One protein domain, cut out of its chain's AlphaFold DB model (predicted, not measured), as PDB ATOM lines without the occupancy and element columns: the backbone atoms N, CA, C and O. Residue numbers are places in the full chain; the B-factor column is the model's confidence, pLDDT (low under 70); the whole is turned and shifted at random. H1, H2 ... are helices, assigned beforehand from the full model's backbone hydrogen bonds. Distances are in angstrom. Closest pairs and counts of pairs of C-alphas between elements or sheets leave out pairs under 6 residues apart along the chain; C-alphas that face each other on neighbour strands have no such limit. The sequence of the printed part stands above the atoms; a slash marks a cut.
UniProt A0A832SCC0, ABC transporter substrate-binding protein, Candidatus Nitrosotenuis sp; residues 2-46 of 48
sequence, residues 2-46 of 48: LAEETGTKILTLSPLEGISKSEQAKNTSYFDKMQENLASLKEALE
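AT A GLANCE: This is residues 2 to 46 of the 48 residues of the protein "ABC transporter substrate-binding protein" of Candidatus Nitrosotenuis sp (UniProt A0A832SCC0). The chain makes a loose, open U: a long unnamed stretch, residues 7 to 20, forms one arm, and the chain folds back through short H2 into the other arm, the long helix H3. Short H1 lies at the free end of the first arm, where residues 3 to 8 stand free. The printed part has 45 residues with three named helices, H1, H2 and H3 in chain order, and no named strand; its class is all helix. It is loose, with a radius of gyration of the C-alphas of 12.8 A, and elongated, spanning 35 by 21 by 16 A.

HOW THE PARTS SIT: H1, residues 2 to 6, is apart from H2, residues 21 to 25, and from H3, residues 30 to 44. H2 and H3 are also apart, with no C-alpha of the one within 8 A of the other. In H1, H2 and H3 every O i to N i+4 pair is within hydrogen-bond range.

IN THESE COORDINATES: H1 begins at C-alpha 2, (167.350, 153.166, 129.479). H2 begins at C-alpha 21, (166.838, 130.810, 144.131). H3 measures 21.0 A and ends at C-alpha 44, (179.887, 154.262, 139.727).

THE WHOLE: The C-alphas of Glu 5 and Asn 27 are the two farthest apart, 36.5 A. The link from H1 to H2 is long, with 14 residues; that from H2 to H3 is tight, with 4. The printed part has no cut, and no printed residue is under 70 in pLDDT.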
ATOM      1  N   LEU A   2     166.687 152.183 128.584       86.69
ATOM      2  CA  LEU A   2     167.350 153.166 129.479       86.69
ATOM      3  C   LEU A   2     168.822 153.473 129.127       86.69
ATOM      4  O   LEU A   2     169.134 154.619 128.845       86.69
ATOM      5  N   ALA A   3     169.690 152.459 129.069       89.94
ATOM      6  CA  ALA A   3     171.109 152.638 128.737       89.94
ATOM      7  C   ALA A   3     171.360 153.182 127.314       89.94
ATOM      8  O   ALA A   3     172.336 153.890 127.088       89.94
ATOM      9  N   GLU A   4     170.487 152.852 126.356       92.81
ATOM     10  CA  GLU A   4     170.601 153.310 124.964       92.81
ATOM     11  C   GLU A   4     170.214 154.786 124.828       92.81
ATOM     12  O   GLU A   4     170.859 155.515 124.083       92.81
ATOM     13  N   GLU A   5     169.209 155.237 125.582       95.00
ATOM     14  CA  GLU A   5     168.731 156.624 125.554       95.00
ATOM     15  C   GLU A   5     169.657 157.581 126.316       95.00
ATOM     16  O   GLU A   5     169.824 158.737 125.933       95.00
ATOM     17  N   THR A   6     170.263 157.124 127.415       94.12
ATOM     18  CA  THR A   6     171.101 157.972 128.276       94.12
ATOM     19  C   THR A   6     172.593 157.841 127.992       94.12
ATOM     20  O   THR A   6     173.377 158.644 128.496       94.12
ATOM     21  N   GLY A   7     173.009 156.817 127.241       92.81
ATOM     22  CA  GLY A   7     174.419 156.480 127.054       92.81
ATOM     23  C   GLY A   7     175.122 156.051 128.347       92.81
ATOM     24  O   GLY A   7     176.346 156.129 128.430       92.81
ATOM     25  N   THR A   8     174.372 155.632 129.374       92.94
ATOM     26  CA  THR A   8     174.930 155.248 130.680       92.94
ATOM     27  C   THR A   8     175.001 153.734 130.863       92.94
ATOM     28  O   THR A   8     174.216 152.970 130.299       92.94
ATOM     29  N   LYS A   9     175.933 153.281 131.710       92.81
ATOM     30  CA  LYS A   9     175.992 151.891 132.177       92.81
ATOM     31  C   LYS A   9     175.031 151.696 133.352       92.81
ATOM     32  O   LYS A   9     174.992 152.515 134.266       92.81
ATOM     33  N   ILE A  10     174.289 150.589 133.354       94.31
ATOM     34  CA  ILE A  10     173.463 150.181 134.498       94.31
ATOM     35  C   ILE A  10     174.260 149.202 135.363       94.31
ATOM     36  O   ILE A  10     174.776 148.202 134.864       94.31
ATOM     37  N   LEU A  11     174.328 149.489 136.663       95.38
ATOM     38  CA  LEU A  11     174.912 148.627 137.690       95.38
ATOM     39  C   LEU A  11     173.830 148.212 138.693       95.38
ATOM     40  O   LEU A  11     172.793 148.865 138.803       95.38
ATOM     41  N   THR A  12     174.059 147.114 139.415       94.12
ATOM     42  CA  THR A  12     173.100 146.594 140.401       94.12
ATOM     43  C   THR A  12     173.578 146.886 141.814       94.12
ATOM     44  O   THR A  12     174.710 146.572 142.163       94.12
ATOM     45  N   LEU A  13     172.682 147.426 142.640       96.31
ATOM     46  CA  LEU A  13     172.871 147.563 144.079       96.31
ATOM     47  C   LEU A  13     171.731 146.826 144.784       96.31
ATOM     48  O   LEU A  13     170.591 147.287 144.782       96.31
ATOM     49  N   SER A  14     172.018 145.644 145.331       94.69
ATOM     50  CA  SER A  14     171.000 144.790 145.947       94.69
ATOM     51  C   SER A  14     170.713 145.212 147.394       94.69
ATOM     52  O   SER A  14     171.661 145.276 148.182       94.69
ATOM     53  N   PRO A  15     169.438 145.422 147.787       93.62
ATOM     54  CA  PRO A  15     169.051 145.706 149.172       93.62
ATOM     55  C   PRO A  15     169.014 144.454 150.066       93.62
ATOM     56  O   PRO A  15     168.702 144.562 151.243       93.62
ATOM     57  N   LEU A  16     169.322 143.265 149.527       90.56
ATOM     58  CA  LEU A  16     169.391 141.980 150.247       90.56
ATOM     59  C   LEU A  16     168.069 141.430 150.807       90.56
ATOM     60  O   LEU A  16     168.058 140.347 151.381       90.56
ATOM     61  N   GLU A  17     166.950 142.114 150.579       89.56
ATOM     62  CA  GLU A  17     165.613 141.669 151.001       89.56
ATOM     63  C   GLU A  17     165.095 140.466 150.189       89.56
ATOM     64  O   GLU A  17     164.295 139.672 150.679       89.56
ATOM     65  N   GLY A  18     165.571 140.307 148.948       85.19
ATOM     66  CA  GLY A  18     165.187 139.226 148.042       85.19
ATOM     67  C   GLY A  18     166.400 138.491 147.485       85.19
ATOM     68  O   GLY A  18     166.974 138.916 146.486       85.19
ATOM     69  N   ILE A  19     166.775 137.371 148.109       85.81
ATOM     70  CA  ILE A  19     167.814 136.472 147.583       85.81
ATOM     71  C   ILE A  19     167.176 135.527 146.559       85.81
ATOM     72  O   ILE A  19     166.249 134.774 146.884       85.81
ATOM     73  N   SER A  20     167.679 135.527 145.324       90.06
ATOM     74  CA  SER A  20     167.175 134.647 144.264       90.06
ATOM     75  C   SER A  20     167.429 133.167 144.575       90.06
ATOM     76  O   SER A  20     168.376 132.807 145.272       90.06
ATOM     77  N   LYS A  21     166.627 132.266 143.989       92.25
ATOM     78  CA  LYS A  21     166.838 130.810 144.131       92.25
ATOM     79  C   LYS A  21     168.236 130.370 143.680       92.25
ATOM     80  O   LYS A  21     168.808 129.455 144.261       92.25
ATOM     81  N   SER A  22     168.791 131.024 142.660       92.19
ATOM     82  CA  SER A  22     170.150 130.765 142.181       92.19
ATOM     83  C   SER A  22     171.226 131.189 143.177       92.19
ATOM     84  O   SER A  22     172.226 130.493 143.303       92.19
ATOM     85  N   GLU A  23     171.039 132.305 143.881       91.06
ATOM     86  CA  GLU A  23     171.967 132.761 144.925       91.06
ATOM     87  C   GLU A  23     171.885 131.859 146.162       91.06
ATOM     88  O   GLU A  23     172.914 131.474 146.712       91.06
ATOM     89  N   GLN A  24     170.678 131.411 146.529       89.56
ATOM     90  CA  GLN A  24     170.495 130.414 147.593       89.56
ATOM     91  C   GLN A  24     171.208 129.100 147.255       89.56
ATOM     92  O   GLN A  24     171.946 128.567 148.076       89.56
ATOM     93  N   ALA A  25     171.055 128.603 146.022       94.88
ATOM     94  CA  ALA A  25     171.718 127.378 145.571       94.88
ATOM     95  C   ALA A  25     173.255 127.483 145.564       94.88
ATOM     96  O   ALA A  25     173.942 126.473 145.693       94.88
ATOM     97  N   LYS A  26     173.797 128.699 145.423       94.12
ATOM     98  CA  LYS A  26     175.238 128.981 145.477       94.12
ATOM     99  C   LYS A  26     175.758 129.222 146.897       94.12
ATOM    100  O   LYS A  26     176.953 129.454 147.048       94.12
ATOM    101  N   ASN A  27     174.896 129.166 147.916       93.50
ATOM    102  CA  ASN A  27     175.208 129.591 149.283       93.50
ATOM    103  C   ASN A  27     175.802 131.009 149.336       93.50
ATOM    104  O   ASN A  27     176.676 131.284 150.156       93.50
ATOM    105  N   THR A  28     175.348 131.902 148.450       92.81
ATOM    106  CA  THR A  28     175.805 133.292 148.434       92.81
ATOM    107  C   THR A  28     175.461 133.946 149.767       92.81
ATOM    108  O   THR A  28     174.295 134.003 150.165       92.81
ATOM    109  N   SER A  29     176.483 134.426 150.466       93.62
ATOM    110  CA  SER A  29     176.332 135.035 151.780       93.62
ATOM    111  C   SER A  29     176.031 136.530 151.686       93.62
ATOM    112  O   SER A  29     176.178 137.173 150.643       93.62
ATOM    113  N   TYR A  30     175.671 137.111 152.830       93.81
ATOM    114  CA  TYR A  30     175.568 138.558 153.002       93.81
ATOM    115  C   TYR A  30     176.840 139.291 152.540       93.81
ATOM    116  O   TYR A  30     176.762 140.281 151.815       93.81
ATOM    117  N   PHE A  31     178.017 138.793 152.934       96.38
ATOM    118  CA  PHE A  31     179.285 139.451 152.622       96.38
ATOM    119  C   PHE A  31     179.650 139.358 151.144       96.38
ATOM    120  O   PHE A  31     180.245 140.298 150.622       96.38
ATOM    121  N   ASP A  32     179.276 138.277 150.464       95.50
ATOM    122  CA  ASP A  32     179.500 138.149 149.021       95.50
ATOM    123  C   ASP A  32     178.698 139.217 148.271       95.50
ATOM    124  O   ASP A  32     179.252 139.997 147.497       95.50
ATOM    125  N   LYS A  33     177.408 139.357 148.598       95.69
ATOM    126  CA  LYS A  33     176.562 140.401 148.005       95.69
ATOM    127  C   LYS A  33     177.024 141.812 148.346       95.69
ATOM    128  O   LYS A  33     176.969 142.691 147.491       95.69
ATOM    129  N   MET A  34     177.481 142.052 149.573       96.88
ATOM    130  CA  MET A  34     177.988 143.374 149.949       96.88
ATOM    131  C   MET A  34     179.295 143.721 149.233       96.88
ATOM    132  O   MET A  34     179.514 144.891 148.925       96.88
ATOM    133  N   GLN A  35     180.131 142.733 148.909       97.12
ATOM    134  CA  GLN A  35     181.311 142.938 148.067       97.12
ATOM    135  C   GLN A  35     180.928 143.253 146.616       97.12
ATOM    136  O   GLN A  35     181.487 144.185 146.041       97.12
ATOM    137  N   GLU A  36     179.940 142.558 146.044       96.19
ATOM    138  CA  GLU A  36     179.390 142.880 144.714       96.19
ATOM    139  C   GLU A  36     178.811 144.306 144.665       96.19
ATOM    140  O   GLU A  36     179.077 145.073 143.733       96.19
ATOM    141  N   ASN A  37     178.060 144.685 145.702       97.00
ATOM    142  CA  ASN A  37     177.512 146.028 145.870       97.00
ATOM    143  C   ASN A  37     178.626 147.077 145.966       97.00
ATOM    144  O   ASN A  37     178.575 148.101 145.287       97.00
ATOM    145  N   LEU A  38     179.651 146.824 146.783       97.44
ATOM    146  CA  LEU A  38     180.779 147.737 146.946       97.44
ATOM    147  C   LEU A  38     181.568 147.902 145.643       97.44
ATOM    148  O   LEU A  38     181.950 149.021 145.312       97.44
ATOM    149  N   ALA A  39     181.788 146.822 144.891       96.94
ATOM    150  CA  ALA A  39     182.443 146.886 143.588       96.94
ATOM    151  C   ALA A  39     181.644 147.748 142.599       96.94
ATOM    152  O   ALA A  39     182.214 148.613 141.937       96.94
ATOM    153  N   SER A  40     180.319 147.577 142.568       96.62
ATOM    154  CA  SER A  40     179.427 148.393 141.734       96.62
ATOM    155  C   SER A  40     179.455 149.871 142.136       96.62
ATOM    156  O   SER A  40     179.506 150.747 141.277       96.62
ATOM    157  N   LEU A  41     179.467 150.168 143.439       96.88
ATOM    158  CA  LEU A  41     179.569 151.543 143.940       96.88
ATOM    159  C   LEU A  41     180.911 152.181 143.591       96.88
ATOM    160  O   LEU A  41     180.940 153.329 143.165       96.88
ATOM    161  N   LYS A  42     182.015 151.449 143.741       96.88
ATOM    162  CA  LYS A  42     183.346 151.928 143.353       96.88
ATOM    163  C   LYS A  42     183.423 152.261 141.869       96.88
ATOM    164  O   LYS A  42     183.969 153.302 141.525       96.88
ATOM    165  N   GLU A  43     182.841 151.416 141.015       95.81
ATOM    166  CA  GLU A  43     182.754 151.693 139.581       95.81
ATOM    167  C   GLU A  43     181.937 152.965 139.311       95.81
ATOM    168  O   GLU A  43     182.406 153.849 138.602       95.81
ATOM    169  N   ALA A  44     180.754 153.097 139.917       95.12
ATOM    170  CA  ALA A  44     179.887 154.262 139.727       95.12
ATOM    171  C   ALA A  44     180.496 155.577 140.247       95.12
ATOM    172  O   ALA A  44     180.193 156.643 139.719       95.12
ATOM    173  N   LEU A  45     181.311 155.502 141.301       96.25
ATOM    174  CA  LEU A  45     181.971 156.645 141.938       96.25
ATOM    175  C   LEU A  45     183.391 156.891 141.410       96.25
ATOM    176  O   LEU A  45     184.090 157.740 141.958       96.25
ATOM    177  N   GLU A  46     183.831 156.133 140.403       92.81
ATOM    178  CA  GLU A  46     185.167 156.236 139.800       92.81
ATOM    179  C   GLU A  46     186.311 156.138 140.831       92.81
ATOM    180  O   GLU A  46     187.355 156.780 140.717       92.81
TER     181      GLU A  46